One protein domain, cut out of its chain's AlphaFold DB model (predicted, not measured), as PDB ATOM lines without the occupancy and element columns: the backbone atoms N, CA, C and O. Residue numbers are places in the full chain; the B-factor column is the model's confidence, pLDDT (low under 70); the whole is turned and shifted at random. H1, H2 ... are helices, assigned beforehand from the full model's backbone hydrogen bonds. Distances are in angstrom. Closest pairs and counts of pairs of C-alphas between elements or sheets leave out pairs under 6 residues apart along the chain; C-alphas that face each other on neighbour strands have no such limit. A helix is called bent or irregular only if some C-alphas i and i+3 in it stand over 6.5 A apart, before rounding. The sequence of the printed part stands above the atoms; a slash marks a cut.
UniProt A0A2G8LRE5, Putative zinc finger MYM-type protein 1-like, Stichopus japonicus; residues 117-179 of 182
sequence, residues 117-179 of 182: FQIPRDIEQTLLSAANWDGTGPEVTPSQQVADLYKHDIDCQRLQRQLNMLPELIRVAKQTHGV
ATOM      1  N   PHE A 117      36.992  44.167  38.489       89.12
ATOM      2  CA  PHE A 117      35.576  44.065  38.822       89.12
ATOM      3  C   PHE A 117      34.836  43.076  37.910       89.12
ATOM      4  O   PHE A 117      33.928  42.388  38.374       89.12
ATOM      5  N   GLN A 118      35.216  42.973  36.630       88.62
ATOM      6  CA  GLN A 118      34.550  42.064  35.690       88.62
ATOM      7  C   GLN A 118      34.818  40.594  36.009       88.62
ATOM      8  O   GLN A 118      33.876  39.815  36.020       88.62
ATOM      9  N   ILE A 119      36.059  40.213  36.337       90.88
ATOM     10  CA  ILE A 119      36.395  38.799  36.586       90.88
ATOM     11  C   ILE A 119      35.571  38.219  37.756       90.88
ATOM     12  O   ILE A 119      34.911  37.197  37.560       90.88
ATOM     13  N   PRO A 120      35.508  38.845  38.950       92.12
ATOM     14  CA  PRO A 120      34.685  38.318  40.039       92.12
ATOM     15  C   PRO A 120      33.183  38.318  39.718       92.12
ATOM     16  O   PRO A 120      32.470  37.408  40.136       92.12
ATOM     17  N   ARG A 121      32.703  39.305  38.949       92.38
ATOM     18  CA  ARG A 121      31.309  39.364  38.491       92.38
ATOM     19  C   ARG A 121      30.975  38.230  37.518       92.38
ATOM     20  O   ARG A 121      29.909  37.635  37.631       92.38
ATOM     21  N   ASP A 122      31.875  37.899  36.599       91.44
ATOM     22  CA  ASP A 122      31.706  36.778  35.670       91.44
ATOM     23  C   ASP A 122      31.676  35.438  36.411       91.44
ATOM     24  O   ASP A 122      30.858  34.570  36.099       91.44
ATOM     25  N   ILE A 123      32.528  35.277  37.429       92.50
ATOM     26  CA  ILE A 123      32.517  34.098  38.305       92.50
ATOM     27  C   ILE A 123      31.178  34.002  39.046       92.50
ATOM     28  O   ILE A 123      30.541  32.948  39.015       92.50
ATOM     29  N   GLU A 124      30.722  35.093  39.668       93.75
ATOM     30  CA  GLU A 124      29.418  35.161  40.340       93.75
ATOM     31  C   GLU A 124      28.281  34.764  39.385       93.75
ATOM     32  O   GLU A 124      27.479  33.883  39.702       93.75
ATOM     33  N   GLN A 125      28.249  35.350  38.186       92.00
ATOM     34  CA  GLN A 125      27.218  35.073  37.191       92.00
ATOM     35  C   GLN A 125      27.260  33.622  36.699       92.00
ATOM     36  O   GLN A 125      26.206  33.012  36.502       92.00
ATOM     37  N   THR A 126      28.454  33.048  36.530       92.44
ATOM     38  CA  THR A 126      28.638  31.640  36.149       92.44
ATOM     39  C   THR A 126      28.060  30.717  37.220       92.44
ATOM     40  O   THR A 126      27.285  29.816  36.902       92.44
ATOM     41  N   LEU A 127      28.365  30.970  38.496       92.00
ATOM     42  CA  LEU A 127      27.858  30.172  39.617       92.00
ATOM     43  C   LEU A 127      26.338  30.279  39.762       92.00
ATOM     44  O   LEU A 127      25.668  29.263  39.947       92.00
ATOM     45  N   LEU A 128      25.780  31.486  39.639       90.81
ATOM     46  CA  LEU A 128      24.332  31.697  39.686       90.81
ATOM     47  C   LEU A 128      23.618  31.025  38.508       90.81
ATOM     48  O   LEU A 128      22.548  30.448  38.694       90.81
ATOM     49  N   SER A 129      24.204  31.072  37.312       91.31
ATOM     50  CA  SER A 129      23.632  30.423  36.127       91.31
ATOM     51  C   SER A 129      23.674  28.901  36.264       91.31
ATOM     52  O   SER A 129      22.676  28.240  35.999       91.31
ATOM     53  N   ALA A 130      24.786  28.350  36.761       92.38
ATOM     54  CA  ALA A 130      24.932  26.921  37.028       92.38
ATOM     55  C   ALA A 130      23.954  26.434  38.102       92.38
ATOM     56  O   ALA A 130      23.311  25.407  37.925       92.38
ATOM     57  N   ALA A 131      23.789  27.180  39.196       90.12
ATOM     58  CA  ALA A 131      22.892  26.803  40.287       90.12
ATOM     59  C   ALA A 131      21.410  26.780  39.873       90.12
ATOM     60  O   ALA A 131      20.631  26.009  40.433       90.12
ATOM     61  N   ASN A 132      21.032  27.620  38.906       88.75
ATOM     62  CA  ASN A 132      19.668  27.719  38.384       88.75
ATOM     63  C   ASN A 132      19.462  26.945  37.071       88.75
ATOM     64  O   ASN A 132      18.396  27.058  36.468       88.75
ATOM     65  N   TRP A 133      20.460  26.188  36.608       89.06
ATOM     66  CA  TRP A 133      20.365  25.448  35.356       89.06
ATOM     67  C   TRP A 133      19.346  24.308  35.472       89.06
ATOM     68  O   TRP A 133      19.358  23.535  36.428       89.06
ATOM     69  N   ASP A 134      18.454  24.209  34.490       83.88
ATOM     70  CA  ASP A 134      17.357  23.234  34.455       83.88
ATOM     71  C   ASP A 134      17.622  22.051  33.506       83.88
ATOM     72  O   ASP A 134      16.769  21.181  33.344       83.88
ATOM     73  N   GLY A 135      18.805  22.015  32.882       81.56
ATOM     74  CA  GLY A 135      19.199  20.985  31.922       81.56
ATOM     75  C   GLY A 135      18.643  21.176  30.508       81.56
ATOM     76  O   GLY A 135      18.962  20.378  29.630       81.56
ATOM     77  N   THR A 136      17.826  22.208  30.262       81.38
ATOM     78  CA  THR A 136      17.203  22.459  28.947       81.38
ATOM     79  C   THR A 136      17.924  23.529  28.122       81.38
ATOM     80  O   THR A 136      17.699  23.642  26.917       81.38
ATOM     81  N   GLY A 137      18.813  24.296  28.759       80.69
ATOM     82  CA  GLY A 137      19.633  25.331  28.131       80.69
ATOM     83  C   GLY A 137      21.057  24.885  27.773       80.69
ATOM     84  O   GLY A 137      21.464  23.769  28.106       80.69
ATOM     85  N   PRO A 138      21.846  25.771  27.132       84.62
ATOM     86  CA  PRO A 138      23.260  25.517  26.877       84.62
ATOM     87  C   PRO A 138      24.007  25.239  28.184       84.62
ATOM     88  O   PRO A 138      23.661  25.781  29.236       84.62
ATOM     89  N   GLU A 139      25.035  24.396  28.102       84.19
ATOM     90  CA  GLU A 139      25.881  24.099  29.254       84.19
ATOM     91  C   GLU A 139      26.544  25.366  29.794       84.19
ATOM     92  O   GLU A 139      27.002  26.232  29.038       84.19
ATOM     93  N   VAL A 140      26.613  25.461  31.120       88.75
ATOM     94  CA  VAL A 140      27.172  26.637  31.776       88.75
ATOM     95  C   VAL A 140      28.690  26.544  31.743       88.75
ATOM     96  O   VAL A 140      29.298  25.647  32.327       88.75
ATOM     97  N   THR A 141      29.307  27.502  31.060       88.06
ATOM     98  CA  THR A 141      30.760  27.617  30.935       88.06
ATOM     99  C   THR A 141      31.229  28.974  31.460       88.06
ATOM    100  O   THR A 141      30.520  29.970  31.288       88.06
ATOM    101  N   PRO A 142      32.400  29.040  32.123       87.44
ATOM    102  CA  PRO A 142      33.014  30.313  32.489       87.44
ATOM    103  C   PRO A 142      33.318  31.165  31.253       87.44
ATOM    104  O   PRO A 142      33.536  30.635  30.161       87.44
ATOM    105  N   SER A 143      33.399  32.486  31.426       88.44
ATOM    106  CA  SER A 143      33.839  33.378  30.349       88.44
ATOM    107  C   SER A 143      35.295  33.096  29.948       88.44
ATOM    108  O   SER A 143      36.104  32.636  30.758       88.44
ATOM    109  N   GLN A 144      35.651  33.411  28.696       88.62
ATOM    110  CA  GLN A 144      37.015  33.215  28.184       88.62
ATOM    111  C   GLN A 144      38.059  33.941  29.045       88.62
ATOM    112  O   GLN A 144      39.127  33.402  29.301       88.62
ATOM    113  N   GLN A 145      37.723  35.128  29.556       87.31
ATOM    114  CA  GLN A 145      38.608  35.904  30.427       87.31
ATOM    115  C   GLN A 145      38.926  35.164  31.732       87.31
ATOM    116  O   GLN A 145      40.079  35.136  32.158       87.31
ATOM    117  N   VAL A 146      37.922  34.533  32.349       89.25
ATOM    118  CA  VAL A 146      38.115  33.720  33.557       89.25
ATOM    119  C   VAL A 146      38.928  32.465  33.230       89.25
ATOM    120  O   VAL A 146      39.854  32.130  33.969       89.25
ATOM    121  N   ALA A 147      38.625  31.798  32.114       89.75
ATOM    122  CA  ALA A 147      39.349  30.607  31.677       89.75
ATOM    123  C   ALA A 147      40.835  30.897  31.409       89.75
ATOM    124  O   ALA A 147      41.696  30.143  31.855       89.75
ATOM    125  N   ASP A 148      41.150  32.011  30.746       90.00
ATOM    126  CA  ASP A 148      42.526  32.411  30.441       90.00
ATOM    127  C   ASP A 148      43.309  32.811  31.695       90.00
ATOM    128  O   ASP A 148      44.494  32.481  31.806       90.00
ATOM    129  N   LEU A 149      42.654  33.494  32.642       90.00
ATOM    130  CA  LEU A 149      43.272  33.917  33.897       90.00
ATOM    131  C   LEU A 149      43.660  32.721  34.774       90.00
ATOM    132  O   LEU A 149      44.743  32.722  35.353       90.00
ATOM    133  N   TYR A 150      42.803  31.697  34.834       90.62
ATOM    134  CA  TYR A 150      42.983  30.519  35.690       90.62
ATOM    135  C   TYR A 150      43.397  29.252  34.932       90.62
ATOM    136  O   TYR A 150      43.343  28.157  35.490       90.62
ATOM    137  N   LYS A 151      43.853  29.365  33.680       90.00
ATOM    138  CA  LYS A 151      44.204  28.216  32.816       90.00
ATOM    139  C   LYS A 151      45.218  27.237  33.421       90.00
ATOM    140  O   LYS A 151      45.278  26.085  33.006       90.00
ATOM    141  N   HIS A 152      46.053  27.708  34.347       92.25
ATOM    142  CA  HIS A 152      47.074  26.901  35.021       92.25
ATOM    143  C   HIS A 152      46.619  26.374  36.385       92.25
ATOM    144  O   HIS A 152      47.210  25.422  36.887       92.25
ATOM    145  N   ASP A 153      45.561  26.954  36.948       92.88
ATOM    146  CA  ASP A 153      45.049  26.625  38.277       92.88
ATOM    147  C   ASP A 153      43.810  25.722  38.207       92.88
ATOM    148  O   ASP A 153      43.534  24.959  39.135       92.88
ATOM    149  N   ILE A 154      43.045  25.804  37.111       89.00
ATOM    150  CA  ILE A 154      41.739  25.163  36.965       89.00
ATOM    151  C   ILE A 154      41.641  24.418  35.629       89.00
ATOM    152  O   ILE A 154      41.779  24.991  34.550       89.00
ATOM    153  N   ASP A 155      41.287  23.133  35.704       91.56
ATOM    154  CA  ASP A 155      40.834  22.360  34.545       91.56
ATOM    155  C   ASP A 155      39.405  22.786  34.170       91.56
ATOM    156  O   ASP A 155      38.422  22.393  34.809       91.56
ATOM    157  N   CYS A 156      39.293  23.595  33.116       87.06
ATOM    158  CA  CYS A 156      38.024  24.151  32.651       87.06
ATOM    159  C   CYS A 156      37.027  23.074  32.182       87.06
ATOM    160  O   CYS A 156      35.826  23.226  32.406       87.06
ATOM    161  N   GLN A 157      37.493  21.960  31.603       87.50
ATOM    162  CA  GLN A 157      36.607  20.867  31.178       87.50
ATOM    163  C   GLN A 157      36.033  20.113  32.378       87.50
ATOM    164  O   GLN A 157      34.889  19.646  32.373       87.50
ATOM    165  N   ARG A 158      36.835  19.955  33.434       90.56
ATOM    166  CA  ARG A 158      36.356  19.390  34.696       90.56
ATOM    167  C   ARG A 158      35.391  20.342  35.399       90.56
ATOM    168  O   ARG A 158      34.351  19.878  35.866       90.56
ATOM    169  N   LEU A 159      35.701  21.638  35.438       90.81
ATOM    170  CA  LEU A 159      34.841  22.653  36.044       90.81
ATOM    171  C   LEU A 159      33.466  22.704  35.365       90.81
ATOM    172  O   LEU A 159      32.459  22.677  36.061       90.81
ATOM    173  N   GLN A 160      33.404  22.688  34.032       90.00
ATOM    174  CA  GLN A 160      32.142  22.665  33.280       90.00
ATOM    175  C   GLN A 160      31.237  21.500  33.705       90.00
ATOM    176  O   GLN A 160      30.068  21.693  34.033       90.00
ATOM    177  N   ARG A 161      31.797  20.287  33.803       89.56
ATOM    178  CA  ARG A 161      31.052  19.115  34.294       89.56
ATOM    179  C   ARG A 161      30.547  19.309  35.723       89.56
ATOM    180  O   ARG A 161      29.425  18.926  36.029       89.56
ATOM    181  N   GLN A 162      31.361  19.899  36.598       90.25
ATOM    182  CA  GLN A 162      30.972  20.179  37.984       90.25
ATOM    183  C   GLN A 162      29.861  21.233  38.077       90.25
ATOM    184  O   GLN A 162      28.935  21.051  38.864       90.25
ATOM    185  N   LEU A 163      29.914  22.285  37.256       91.56
ATOM    186  CA  LEU A 163      28.884  23.326  37.181       91.56
ATOM    187  C   LEU A 163      27.536  22.749  36.734       91.56
ATOM    188  O   LEU A 163      26.519  23.023  37.363       91.56
ATOM    189  N   ASN A 164      27.530  21.875  35.728       87.44
ATOM    190  CA  ASN A 164      26.305  21.232  35.241       87.44
ATOM    191  C   ASN A 164      25.675  20.272  36.275       87.44
ATOM    192  O   ASN A 164      24.471  20.037  36.255       87.44
ATOM    193  N   MET A 165      26.459  19.735  37.215       89.69
ATOM    194  CA  MET A 165      25.944  18.911  38.321       89.69
ATOM    195  C   MET A 165      25.503  19.732  39.542       89.69
ATOM    196  O   MET A 165      24.906  19.182  40.471       89.69
ATOM    197  N   LEU A 166      25.793  21.035  39.571       90.50
ATOM    198  CA  LEU A 166      25.543  21.898  40.724       90.50
ATOM    199  C   LEU A 166      24.068  21.919  41.178       90.50
ATOM    200  O   LEU A 166      23.850  21.831  42.390       90.50
ATOM    201  N   PRO A 167      23.055  21.960  40.285       90.75
ATOM    202  CA  PRO A 167      21.650  21.904  40.696       90.75
ATOM    203  C   PRO A 167      21.312  20.652  41.512       90.75
ATOM    204  O   PRO A 167      20.659  20.740  42.554       90.75
ATOM    205  N   GLU A 168      21.794  19.487  41.074       88.06
ATOM    206  CA  GLU A 168      21.558  18.211  41.756       88.06
ATOM    207  C   GLU A 168      22.299  18.141  43.092       88.06
ATOM    208  O   GLU A 168      21.723  17.732  44.101       88.06
ATOM    209  N   LEU A 169      23.537  18.639  43.152       88.44
ATOM    210  CA  LEU A 169      24.283  18.743  44.408       88.44
ATOM    211  C   LEU A 169      23.548  19.619  45.433       88.44
ATOM    212  O   LEU A 169      23.443  19.246  46.602       88.44
ATOM    213  N   ILE A 170      22.978  20.749  44.998       88.88
ATOM    214  CA  ILE A 170      22.170  21.628  45.856       88.88
ATOM    215  C   ILE A 170      20.900  20.907  46.335       88.88
ATOM    216  O   ILE A 170      20.529  21.036  47.505       88.88
ATOM    217  N   ARG A 171      20.226  20.141  45.465       88.06
ATOM    218  CA  ARG A 171      19.030  19.356  45.826       88.06
ATOM    219  C   ARG A 171      19.345  18.302  46.889       88.06
ATOM    220  O   ARG A 171      18.666  18.260  47.915       88.06
ATOM    221  N   VAL A 172      20.401  17.514  46.689       90.38
ATOM    222  CA  VAL A 172      20.840  16.468  47.631       90.38
ATOM    223  C   VAL A 172      21.276  17.069  48.974       90.38
ATOM    224  O   VAL A 172      20.921  16.551  50.038       90.38
ATOM    225  N   ALA A 173      21.990  18.197  48.960       88.25
ATOM    226  CA  ALA A 173      22.403  18.897  50.180       88.25
ATOM    227  C   ALA A 173      21.199  19.382  51.014       88.25
ATOM    228  O   ALA A 173      21.185  19.240  52.238       88.25
ATOM    229  N   LYS A 174      20.149  19.900  50.360       85.81
ATOM    230  CA  LYS A 174      18.909  20.318  51.038       85.81
ATOM    231  C   LYS A 174      18.166  19.138  51.665       85.81
ATOM    232  O   LYS A 174      17.663  19.262  52.778       85.81
ATOM    233  N   GLN A 175      18.118  17.995  50.980       82.25
ATOM    234  CA  GLN A 175      17.465  16.785  51.490       82.25
ATOM    235  C   GLN A 175      18.197  16.204  52.706       82.25
ATOM    236  O   GLN A 175      17.558  15.838  53.684       82.25
ATOM    237  N   THR A 176      19.529  16.178  52.690       74.00
ATOM    238  CA  THR A 176      20.334  15.655  53.811       74.00
ATOM    239  C   THR A 176      20.291  16.545  55.058       74.00
ATOM    240  O   THR A 176      20.277  16.025  56.169       74.00
ATOM    241  N   HIS A 177      20.201  17.871  54.909       59.50
ATOM    242  CA  HIS A 177      20.097  18.793  56.051       59.50
ATOM    243  C   HIS A 177      18.681  18.876  56.647       59.50
ATOM    244  O   HIS A 177      18.538  19.186  57.827       59.50
ATOM    245  N   GLY A 178      17.636  18.550  55.877       54.38
ATOM    246  CA  GLY A 178      16.261  18.449  56.384       54.38
ATOM    247  C   GLY A 178      15.996  17.223  57.270       54.38
ATOM    248  O   GLY A 178      14.983  17.180  57.955       54.38
ATOM    249  N   VAL A 179      16.901  16.238  57.287       51.59
ATOM    250  CA  VAL A 179      16.770  14.992  58.072       51.59
ATOM    251  C   VAL A 179      17.388  15.118  59.481       51.59
ATOM    252  O   VAL A 179      17.205  14.241  60.318       51.59
TER     253      VAL A 179
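AT A GLANCE: This is residues 117 to 179 of the 182 residues of the protein "Putative zinc finger MYM-type protein 1-like" of Stichopus japonicus (UniProt A0A2G8LRE5). The longest helix, H3, is bent, and its first arm H3a makes a V with H1, the two meeting near their last residues, while the short helix H2 sits at the wide end of the V. From the tip of the V the second arm H3b turns off at a steep angle and its end sticks out, residues 171 to 179 standing free, while the loop of residues 132 to 143 folds back from the tip to H2. The printed part has 63 residues with three named helices, in the order H1, H2, H3, and no named strand; the class is all helix. The whole is only just loose, close to compact, with a radius of gyration of the C-alphas of 13.0 A, and elongated, spanning 41 by 24 by 23 A.

HOW THE PARTS SIT: Begin with H3, residues 156 to 177: by its hydrogen bonds it was assigned as one helix, but it is bent, with C-alphas 164 and 167 7.2 A apart. Its arms are H3a, residues 156 to 164, and H3b, residues 167 to 177, and their lines stand at a steep tilt of 57 degrees. Look next at H1, residues 117 to 131, which touches H3a with residues 127 to 131 alone. The closest C-alphas of the two are those of Ala 130 and Leu 163, 5.3 A apart, and they run the same way at a steep tilt of 48 degrees. H1 and H3b only just touch, with 3 pairs of C-alphas within 8 A, and only at their ends; the closest C-alphas are those of Ala 131 and Pro 167, 5.1 A apart. Their lines are about perpendicular at 71 degrees, only just beyond steep. H2, residues 144 to 149, touches H1 at its residues 119 to 123 alone, opposite ways at a steep tilt of 64 degrees; the closest C-alphas, of Ile 119 and Val 146, are 6.2 A apart. H2 and H3a are close but not clearly touching, the closest C-alphas being those of Ala 147 and Cys 156, 6.7 A apart. H2 and H3b are apart. In H1, H2, H3a and H3b every O i to N i+4 pair is within hydrogen-bond range.

IN THESE COORDINATES: Find C-alpha 156 at (38.024, 24.151, 32.651); from there H3a runs 12.4 A to C-alpha 164. H3b then runs 15.7 A from C-alpha 167 to C-alpha 177 at (20.097, 18.793, 56.051). H1 begins at C-alpha 117 at (35.576, 44.065, 38.822) and runs 21.5 A to C-alpha 131. H2 runs 8.5 A from C-alpha 144 to C-alpha 149.

THE WHOLE: The two C-alphas farthest apart are those of Asp 148 and Val 179, 41.6 A. Without the stretch that stands free, the body of 54 residues spans 28 by 22 by 19 A. The link from H1 to H2, 12 residues, is long, and that from H2 to H3, 6 residues, is short. The printed part has no cut. The mean pLDDT of the printed part is 87.2; look to residues 177 to 179 for the model's low confidence, under 70.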